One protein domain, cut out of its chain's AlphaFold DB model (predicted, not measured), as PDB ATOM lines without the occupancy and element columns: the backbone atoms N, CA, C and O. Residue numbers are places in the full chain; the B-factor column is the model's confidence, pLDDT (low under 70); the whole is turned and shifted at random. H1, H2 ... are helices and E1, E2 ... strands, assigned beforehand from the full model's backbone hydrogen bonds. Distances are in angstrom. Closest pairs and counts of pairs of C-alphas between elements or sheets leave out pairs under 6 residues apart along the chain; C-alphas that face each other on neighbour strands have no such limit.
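This is residues 14 to 86 of the 87 residues of an uncharacterized protein of Vibrio lentus (UniProt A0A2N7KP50). A twisted sheet of four antiparallel strands makes the body, with the short helix H1 over one face towards one end of the strands and the other face bare; residues 68 to 86, a long stretch with no named element, run on beyond the other end. The printed part has 73 residues, with E1, E2, H1, E3 and E4 in that order along the chain, and the sheet runs E1, E2, E4, E3. The class is mixed, helices and strands, though under half of the printed residues are in named elements. The whole is loose, with a radius of gyration of the C-alphas of 15.5 A, and its C-alphas span 45 by 23 by 17 A.

Find C-alpha 14 at (55.562, 12.325, 31.417); from there E1, residues 14 to 20, runs 18.8 A. E2, residues 31 to 38, is the longest strand by residues and covers 22.1 A. Look next at E4, residues 61 to 67, which runs 19.9 A and ends with C-alpha 67 at (35.786, 5.086, 27.382). E3 is short, residues 55 to 57, 6.7 A. H1, residues 44 to 51, begins with C-alpha 44 at (54.304, 4.617, 43.045) and is 10.3 A long.

Start with the inner strands E2 and E4, antiparallel at 160 degrees, where N 34 and O 64 are 2.9 A apart, within hydrogen-bond range. The edge strand E1 forms a hairpin with E2; look there for N 16 and O 35, also within range at 2.9 A. At the other edge, E3 and E4 form a hairpin, with N 57 and O 61 within range at 2.8 A. E1 and E3 are apart. H1 is on the sheet at a height of 9.6 A, over E4; 6 of its 8 C-alphas fall on E4 and 2 on E3, only just too few to be over E3 as well. It runs along the strands, at 12 degrees to E4 on the local plane. The closest C-alphas of H1 and E4 are those of Ser 48 and Leu 62, 7.2 A apart. E2, H1 and E3 form a split strand-helix-strand unit, two strands running the same way with E4 between them, and its crossover is right-handed. In H1 every O i to N i+4 pair is within hydrogen-bond range.

The outline is only just a rod, and the two C-alphas farthest apart are those of Ser 41 and Ser 81, at 46.4 A. The printed part has no cut, and no link between named elements is long. Within residues 68 to 86, look for a short antiparallel pairing of residues 78 to 79 with 84 to 85. The mean pLDDT of the printed part is 81.3; residue 23 and residues 25 to 27, 70 to 77 and 80 to 86 are under 70.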
ATOM      1  N   SER A  14      55.784  12.261  32.858       89.06
ATOM      2  CA  SER A  14      55.562  12.325  31.417       89.06
ATOM      3  C   SER A  14      54.285  11.579  31.065       89.06
ATOM      4  O   SER A  14      54.009  10.525  31.638       89.06
ATOM      5  N   TYR A  15      53.557  12.108  30.088       87.88
ATOM      6  CA  TYR A  15      52.234  11.634  29.716       87.88
ATOM      7  C   TYR A  15      52.229  11.153  28.269       87.88
ATOM      8  O   TYR A  15      52.766  11.823  27.384       87.88
ATOM      9  N   GLN A  16      51.596  10.012  28.019       88.62
ATOM     10  CA  GLN A  16      51.268   9.547  26.677       88.62
ATOM     11  C   GLN A  16      49.778   9.247  26.600       88.62
ATOM     12  O   GLN A  16      49.215   8.646  27.509       88.62
ATOM     13  N   VAL A  17      49.152   9.664  25.504       85.75
ATOM     14  CA  VAL A  17      47.743   9.388  25.224       85.75
ATOM     15  C   VAL A  17      47.685   8.621  23.914       85.75
ATOM     16  O   VAL A  17      48.231   9.080  22.907       85.75
ATOM     17  N   ARG A  18      47.062   7.443  23.927       84.75
ATOM     18  CA  ARG A  18      46.921   6.592  22.742       84.75
ATOM     19  C   ARG A  18      45.548   5.949  22.688       84.75
ATOM     20  O   ARG A  18      44.969   5.613  23.711       84.75
ATOM     21  N   TYR A  19      45.043   5.741  21.482       85.38
ATOM     22  CA  TYR A  19      43.862   4.914  21.278       85.38
ATOM     23  C   TYR A  19      44.241   3.442  21.400       85.38
ATOM     24  O   TYR A  19      45.226   3.003  20.802       85.38
ATOM     25  N   ARG A  20      43.450   2.667  22.141       85.69
ATOM     26  CA  ARG A  20      43.555   1.209  22.127       85.69
ATOM     27  C   ARG A  20      42.567   0.649  21.130       85.69
ATOM     28  O   ARG A  20      41.366   0.878  21.224       85.69
ATOM     29  N   GLN A  21      43.085  -0.120  20.190       77.31
ATOM     30  CA  GLN A  21      42.299  -0.804  19.182       77.31
ATOM     31  C   GLN A  21      42.603  -2.297  19.256       77.31
ATOM     32  O   GLN A  21      43.733  -2.696  19.553       77.31
ATOM     33  N   ASP A  22      41.591  -3.122  19.005       74.62
ATOM     34  CA  ASP A  22      41.802  -4.557  18.832       74.62
ATOM     35  C   ASP A  22      42.686  -4.817  17.598       74.62
ATOM     36  O   ASP A  22      42.844  -3.961  16.730       74.62
ATOM     37  N   SER A  23      43.250  -6.019  17.473       69.94
ATOM     38  CA  SER A  23      44.166  -6.400  16.379       69.94
ATOM     39  C   SER A  23      43.536  -6.427  14.974       69.94
ATOM     40  O   SER A  23      44.161  -6.887  14.017       69.94
ATOM     41  N   LEU A  24      42.302  -5.949  14.838       71.12
ATOM     42  CA  LEU A  24      41.576  -5.838  13.588       71.12
ATOM     43  C   LEU A  24      41.783  -4.439  13.011       71.12
ATOM     44  O   LEU A  24      41.390  -3.439  13.606       71.12
ATOM     45  N   SER A  25      42.373  -4.364  11.822       66.75
ATOM     46  CA  SER A  25      42.458  -3.106  11.084       66.75
ATOM     47  C   SER A  25      41.061  -2.517  10.859       66.75
ATOM     48  O   SER A  25      40.093  -3.249  10.655       66.75
ATOM     49  N   ASN A  26      40.974  -1.187  10.859       66.50
ATOM     50  CA  ASN A  26      39.766  -0.410  10.546       66.50
ATOM     51  C   ASN A  26      38.607  -0.552  11.543       66.50
ATOM     52  O   ASN A  26      37.528  -0.001  11.316       66.50
ATOM     53  N   THR A  27      38.809  -1.246  12.660       68.62
ATOM     54  CA  THR A  27      37.841  -1.238  13.753       68.62
ATOM     55  C   THR A  27      37.929   0.046  14.557       68.62
ATOM     56  O   THR A  27      38.945   0.733  14.615       68.62
ATOM     57  N   GLN A  28      36.809   0.388  15.174       71.00
ATOM     58  CA  GLN A  28      36.757   1.490  16.110       71.00
ATOM     59  C   GLN A  28      37.700   1.206  17.291       71.00
ATOM     60  O   GLN A  28      37.744   0.061  17.759       71.00
ATOM     61  N   PRO A  29      38.422   2.214  17.809       77.50
ATOM     62  CA  PRO A  29      39.141   2.035  19.051       77.50
ATOM     63  C   PRO A  29      38.160   1.750  20.192       77.50
ATOM     64  O   PRO A  29      37.029   2.240  20.217       77.50
ATOM     65  N   ARG A  30      38.601   0.917  21.128       81.88
ATOM     66  CA  ARG A  30      37.820   0.486  22.283       81.88
ATOM     67  C   ARG A  30      37.768   1.575  23.351       81.88
ATOM     68  O   ARG A  30      36.701   1.860  23.887       81.88
ATOM     69  N   ASP A  31      38.922   2.151  23.657       86.12
ATOM     70  CA  ASP A  31      39.115   3.143  24.708       86.12
ATOM     71  C   ASP A  31      40.352   4.015  24.418       86.12
ATOM     72  O   ASP A  31      41.117   3.780  23.470       86.12
ATOM     73  N   ILE A  32      40.501   5.077  25.204       87.38
ATOM     74  CA  ILE A  32      41.688   5.924  25.254       87.38
ATOM     75  C   ILE A  32      42.524   5.448  26.432       87.38
ATOM     76  O   ILE A  32      42.063   5.436  27.568       87.38
ATOM     77  N   GLU A  33      43.777   5.112  26.174       91.06
ATOM     78  CA  GLU A  33      44.743   4.858  27.222       91.06
ATOM     79  C   GLU A  33      45.565   6.111  27.510       91.06
ATOM     80  O   GLU A  33      46.147   6.724  26.608       91.06
ATOM     81  N   ILE A  34      45.645   6.445  28.794       91.75
ATOM     82  CA  ILE A  34      46.501   7.495  29.330       91.75
ATOM     83  C   ILE A  34      47.586   6.813  30.159       91.75
ATOM     84  O   ILE A  34      47.314   6.254  31.220       91.75
ATOM     85  N   GLU A  35      48.825   6.866  29.680       93.19
ATOM     86  CA  GLU A  35      49.993   6.358  30.393       93.19
ATOM     87  C   GLU A  35      50.724   7.518  31.074       93.19
ATOM     88  O   GLU A  35      51.144   8.485  30.431       93.19
ATOM     89  N   VAL A  36      50.892   7.407  32.391       91.81
ATOM     90  CA  VAL A  36      51.619   8.364  33.224       91.81
ATOM     91  C   VAL A  36      52.886   7.690  33.721       91.81
ATOM     92  O   VAL A  36      52.835   6.772  34.537       91.81
ATOM     93  N   THR A  37      54.035   8.151  33.241       92.69
ATOM     94  CA  THR A  37      55.338   7.710  33.747       92.69
ATOM     95  C   THR A  37      55.869   8.752  34.715       92.69
ATOM     96  O   THR A  37      56.229   9.864  34.328       92.69
ATOM     97  N   MET A  38      55.907   8.390  35.988       90.12
ATOM     98  CA  MET A  38      56.371   9.245  37.069       90.12
ATOM     99  C   MET A  38      57.897   9.290  37.136       90.12
ATOM    100  O   MET A  38      58.601   8.339  36.795       90.12
ATOM    101  N   LYS A  39      58.439  10.389  37.654       87.50
ATOM    102  CA  LYS A  39      59.862  10.492  37.969       87.50
ATOM    103  C   LYS A  39      60.243   9.492  39.066       87.50
ATOM    104  O   LYS A  39      59.534   9.355  40.056       87.50
ATOM    105  N   ALA A  40      61.421   8.878  38.943       77.81
ATOM    106  CA  ALA A  40      61.904   7.827  39.850       77.81
ATOM    107  C   ALA A  40      61.979   8.215  41.345       77.81
ATOM    108  O   ALA A  40      62.075   7.342  42.200       77.81
ATOM    109  N   SER A  41      61.951   9.510  41.677       81.94
ATOM    110  CA  SER A  41      61.920  10.000  43.062       81.94
ATOM    111  C   SER A  41      60.528   9.967  43.712       81.94
ATOM    112  O   SER A  41      60.408  10.310  44.884       81.94
ATOM    113  N   LEU A  42      59.478   9.631  42.959       82.06
ATOM    114  CA  LEU A  42      58.092   9.592  43.425       82.06
ATOM    115  C   LEU A  42      57.691   8.166  43.823       82.06
ATOM    116  O   LEU A  42      58.076   7.193  43.182       82.06
ATOM    117  N   ASN A  43      56.908   8.043  44.896       87.44
ATOM    118  CA  ASN A  43      56.470   6.755  45.430       87.44
ATOM    119  C   ASN A  43      55.225   6.242  44.680       87.44
ATOM    120  O   ASN A  43      54.132   6.772  44.876       87.44
ATOM    121  N   LEU A  44      55.387   5.204  43.850       88.19
ATOM    122  CA  LEU A  44      54.304   4.617  43.045       88.19
ATOM    123  C   LEU A  44      53.094   4.175  43.867       88.19
ATOM    124  O   LEU A  44      51.970   4.419  43.436       88.19
ATOM    125  N   ASP A  45      53.299   3.597  45.047       89.56
ATOM    126  CA  ASP A  45      52.202   3.089  45.877       89.56
ATOM    127  C   ASP A  45      51.299   4.224  46.371       89.56
ATOM    128  O   ASP A  45      50.075   4.107  46.370       89.56
ATOM    129  N   THR A  46      51.896   5.362  46.732       89.06
ATOM    130  CA  THR A  46      51.158   6.550  47.182       89.06
ATOM    131  C   THR A  46      50.294   7.106  46.056       89.06
ATOM    132  O   THR A  46      49.110   7.367  46.255       89.06
ATOM    133  N   PHE A  47      50.863   7.265  44.860       88.12
ATOM    134  CA  PHE A  47      50.109   7.770  43.713       88.12
ATOM    135  C   PHE A  47      49.041   6.775  43.254       88.12
ATOM    136  O   PHE A  47      47.913   7.187  43.004       88.12
ATOM    137  N   SER A  48      49.353   5.478  43.225       90.19
ATOM    138  CA  SER A  48      48.386   4.421  42.902       90.19
ATOM    139  C   SER A  48      47.196   4.431  43.863       90.19
ATOM    140  O   SER A  48      46.059   4.288  43.427       90.19
ATOM    141  N   TYR A  49      47.436   4.658  45.158       91.00
ATOM    142  CA  TYR A  49      46.372   4.731  46.159       91.00
ATOM    143  C   TYR A  49      45.414   5.909  45.930       91.00
ATOM    144  O   TYR A  49      44.202   5.736  46.023       91.00
ATOM    145  N   TYR A  50      45.939   7.102  45.631       90.81
ATOM    146  CA  TYR A  50      45.107   8.301  45.469       90.81
ATOM    147  C   TYR A  50      44.466   8.434  44.092       90.81
ATOM    148  O   TYR A  50      43.367   8.970  43.988       90.81
ATOM    149  N   LEU A  51      45.163   7.998  43.042       89.44
ATOM    150  CA  LEU A  51      44.697   8.146  41.667       89.44
ATOM    151  C   LEU A  51      43.865   6.954  41.196       89.44
ATOM    152  O   LEU A  51      43.116   7.112  40.243       89.44
ATOM    153  N   ALA A  52      43.982   5.798  41.861       93.44
ATOM    154  CA  ALA A  52      43.247   4.577  41.537       93.44
ATOM    155  C   ALA A  52      43.295   4.221  40.032       93.44
ATOM    156  O   ALA A  52      42.250   4.163  39.385       93.44
ATOM    157  N   PRO A  53      44.497   4.016  39.458       95.25
ATOM    158  CA  PRO A  53      44.638   3.653  38.050       95.25
ATOM    159  C   PRO A  53      44.043   2.270  37.765       95.25
ATOM    160  O   PRO A  53      44.001   1.405  38.643       95.25
ATOM    161  N   ASP A  54      43.676   2.035  36.509       95.94
ATOM    162  CA  ASP A  54      43.227   0.721  36.044       95.94
ATOM    163  C   ASP A  54      44.368  -0.306  36.039       95.94
ATOM    164  O   ASP A  54      44.158  -1.487  36.325       95.94
ATOM    165  N   GLU A  55      45.590   0.138  35.730       94.81
ATOM    166  CA  GLU A  55      46.791  -0.696  35.760       94.81
ATOM    167  C   GLU A  55      47.989   0.070  36.341       94.81
ATOM    168  O   GLU A  55      48.212   1.252  36.071       94.81
ATOM    169  N   THR A  56      48.816  -0.635  37.112       93.38
ATOM    170  CA  THR A  56      50.105  -0.143  37.611       93.38
ATOM    171  C   THR A  56      51.236  -1.005  37.069       93.38
ATOM    172  O   THR A  56      51.204  -2.227  37.216       93.38
ATOM    173  N   GLN A  57      52.278  -0.382  36.525       92.31
ATOM    174  CA  GLN A  57      53.496  -1.065  36.101       92.31
ATOM    175  C   GLN A  57      54.704  -0.496  36.853       92.31
ATOM    176  O   GLN A  57      55.091   0.664  36.701       92.31
ATOM    177  N   ALA A  58      55.311  -1.339  37.688       84.62
ATOM    178  CA  ALA A  58      56.497  -0.967  38.448       84.62
ATOM    179  C   ALA A  58      57.679  -0.628  37.511       84.62
ATOM    180  O   ALA A  58      57.847  -1.286  36.480       84.62
ATOM    181  N   PRO A  59      58.529   0.354  37.869       86.56
ATOM    182  CA  PRO A  59      58.556   1.068  39.150       86.56
ATOM    183  C   PRO A  59      57.788   2.401  39.172       86.56
ATOM    184  O   PRO A  59      57.736   3.033  40.222       86.56
ATOM    185  N   SER A  60      57.243   2.869  38.049       91.25
ATOM    186  CA  SER A  60      56.862   4.285  37.922       91.25
ATOM    187  C   SER A  60      55.665   4.571  37.020       91.25
ATOM    188  O   SER A  60      55.385   5.740  36.768       91.25
ATOM    189  N   THR A  61      54.982   3.556  36.502       93.81
ATOM    190  CA  THR A  61      53.964   3.748  35.468       93.81
ATOM    191  C   THR A  61      52.565   3.472  36.007       93.81
ATOM    192  O   THR A  61      52.320   2.450  36.647       93.81
ATOM    193  N   LEU A  62      51.647   4.390  35.715       94.88
ATOM    194  CA  LEU A  62      50.212   4.288  35.970       94.88
ATOM    195  C   LEU A  62      49.490   4.345  34.620       94.88
ATOM    196  O   LEU A  62      49.877   5.145  33.764       94.88
ATOM    197  N   ARG A  63      48.453   3.533  34.422       95.25
ATOM    198  CA  ARG A  63      47.598   3.590  33.230       95.25
ATOM    199  C   ARG A  63      46.138   3.758  33.606       95.25
ATOM    200  O   ARG A  63      45.654   3.108  34.531       95.25
ATOM    201  N   PHE A  64      45.465   4.600  32.836       94.50
ATOM    202  CA  PHE A  64      44.034   4.855  32.917       94.50
ATOM    203  C   PHE A  64      43.396   4.537  31.566       94.50
ATOM    204  O   PHE A  64      43.996   4.823  30.523       94.50
ATOM    205  N   TYR A  65      42.201   3.959  31.583       92.88
ATOM    206  CA  TYR A  65      41.421   3.616  30.401       92.88
ATOM    207  C   TYR A  65      40.107   4.388  30.402       92.88
ATOM    208  O   TYR A  65      39.164   4.060  31.118       92.88
ATOM    209  N   GLU A  66      40.033   5.400  29.548       88.88
ATOM    210  CA  GLU A  66      38.846   6.232  29.407       88.88
ATOM    211  C   GLU A  66      37.981   5.738  28.241       88.88
ATOM    212  O   GLU A  66      38.485   5.544  27.128       88.88
ATOM    213  N   PRO A  67      36.669   5.535  28.445       85.75
ATOM    214  CA  PRO A  67      35.786   5.086  27.382       85.75
ATOM    215  C   PRO A  67      35.649   6.157  26.299       85.75
ATOM    216  O   PRO A  67      35.534   7.354  26.573       85.75
ATOM    217  N   ILE A  68      35.588   5.719  25.044       77.00
ATOM    218  CA  ILE A  68      35.317   6.621  23.929       77.00
ATOM    219  C   ILE A  68      33.814   6.884  23.842       77.00
ATOM    220  O   ILE A  68      33.019   5.970  23.621       77.00
ATOM    221  N   VAL A  69      33.428   8.153  23.961       76.50
ATOM    222  CA  VAL A  69      32.058   8.606  23.691       76.50
ATOM    223  C   VAL A  69      31.940   8.909  22.199       76.50
ATOM    224  O   VAL A  69      32.389   9.953  21.731       76.50
ATOM    225  N   MET A  70      31.357   7.977  21.449       64.94
ATOM    226  CA  MET A  70      31.269   8.041  19.979       64.94
ATOM    227  C   MET A  70      30.320   9.114  19.452       64.94
ATOM    228  O   MET A  70      30.359   9.456  18.276       64.94
ATOM    229  N   ASP A  71      29.482   9.643  20.330       65.44
ATOM    230  CA  ASP A  71      28.488  10.666  20.032       65.44
ATOM    231  C   ASP A  71      29.127  12.071  20.020       65.44
ATOM    232  O   ASP A  71      28.451  13.072  19.778       65.44
ATOM    233  N   GLN A  72      30.428  12.157  20.329       63.47
ATOM    234  CA  GLN A  72      31.197  13.394  20.296       63.47
ATOM    235  C   GLN A  72      31.490  13.807  18.841       63.47
ATOM    236  O   GLN A  72      31.842  12.951  18.025       63.47
ATOM    237  N   PRO A  73      31.436  15.115  18.522       62.50
ATOM    238  CA  PRO A  73      31.734  15.645  17.186       62.50
ATOM    239  C   PRO A  73      33.105  15.235  16.636       62.50
ATOM    240  O   PRO A  73      33.296  15.194  15.426       62.50
ATOM    241  N   ASP A  74      34.052  14.912  17.517       61.81
ATOM    242  CA  ASP A  74      35.409  14.498  17.158       61.81
ATOM    243  C   ASP A  74      35.458  13.181  16.363       61.81
ATOM    244  O   ASP A  74      36.465  12.908  15.713       61.81
ATOM    245  N   TRP A  75      34.385  12.377  16.394       66.31
ATOM    246  CA  TRP A  75      34.245  11.134  15.622       66.31
ATOM    247  C   TRP A  75      33.433  11.296  14.336       66.31
ATOM    248  O   TRP A  75      33.315  10.338  13.562       66.31
ATOM    249  N   ASP A  76      32.878  12.484  14.095       66.44
ATOM    250  CA  ASP A  76      32.150  12.770  12.868       66.44
ATOM    251  C   ASP A  76      33.125  12.707  11.679       66.44
ATOM    252  O   ASP A  76      34.209  13.295  11.704       66.44
ATOM    253  N   GLY A  77      32.789  11.906  10.666       65.31
ATOM    254  CA  GLY A  77      33.679  11.617   9.533       65.31
ATOM    255  C   GLY A  77      34.590  10.389   9.682       65.31
ATOM    256  O   GLY A  77      35.366  10.110   8.769       65.31
ATOM    257  N   TRP A  78      34.513   9.598  10.762       71.00
ATOM    258  CA  TRP A  78      35.201   8.296  10.800       71.00
ATOM    259  C   TRP A  78      34.585   7.318   9.785       71.00
ATOM    260  O   TRP A  78      33.457   6.838   9.959       71.00
ATOM    261  N   ASN A  79      35.347   6.925   8.765       70.12
ATOM    262  CA  ASN A  79      34.953   5.863   7.851       70.12
ATOM    263  C   ASN A  79      35.341   4.490   8.424       70.12
ATOM    264  O   ASN A  79      36.499   4.076   8.431       70.12
ATOM    265  N   ARG A  80      34.332   3.723   8.850       68.31
ATOM    266  CA  ARG A  80      34.500   2.380   9.441       68.31
ATOM    267  C   ARG A  80      34.989   1.311   8.459       68.31
ATOM    268  O   ARG A  80      35.412   0.246   8.890       68.31
ATOM    269  N   SER A  81      34.913   1.559   7.154       65.06
ATOM    270  CA  SER A  81      35.425   0.637   6.132       65.06
ATOM    271  C   SER A  81      36.927   0.805   5.894       65.06
ATOM    272  O   SER A  81      37.624  -0.181   5.655       65.06
ATOM    273  N   THR A  82      37.436   2.033   6.016       66.25
ATOM    274  CA  THR A  82      38.847   2.374   5.785       66.25
ATOM    275  C   THR A  82      39.637   2.581   7.074       66.25
ATOM    276  O   THR A  82      40.859   2.527   7.035       66.25
ATOM    277  N   GLY A  83      38.962   2.789   8.211       65.00
ATOM    278  CA  GLY A  83      39.598   3.132   9.485       65.00
ATOM    279  C   GLY A  83      40.140   4.561   9.536       65.00
ATOM    280  O   GLY A  83      40.864   4.902  10.467       65.00
ATOM    281  N   CYS A  84      39.828   5.380   8.532       65.81
ATOM    282  CA  CYS A  84      40.347   6.733   8.381       65.81
ATOM    283  C   CYS A  84      39.250   7.767   8.640       65.81
ATOM    284  O   CYS A  84      38.078   7.521   8.366       65.81
ATOM    285  N   PHE A  85      39.648   8.954   9.095       66.50
ATOM    286  CA  PHE A  85      38.778  10.124   9.032       66.50
ATOM    287  C   PHE A  85      38.728  10.661   7.603       66.50
ATOM    288  O   PHE A  85      39.767  10.937   6.998       66.50
ATOM    289  N   GLU A  86      37.518  10.815   7.083       64.50
ATOM    290  CA  GLU A  86      37.232  11.441   5.802       64.50
ATOM    291  C   GLU A  86      36.717  12.855   6.078       64.50
ATOM    292  O   GLU A  86      35.646  13.032   6.656       64.50
TER     293      GLU A  86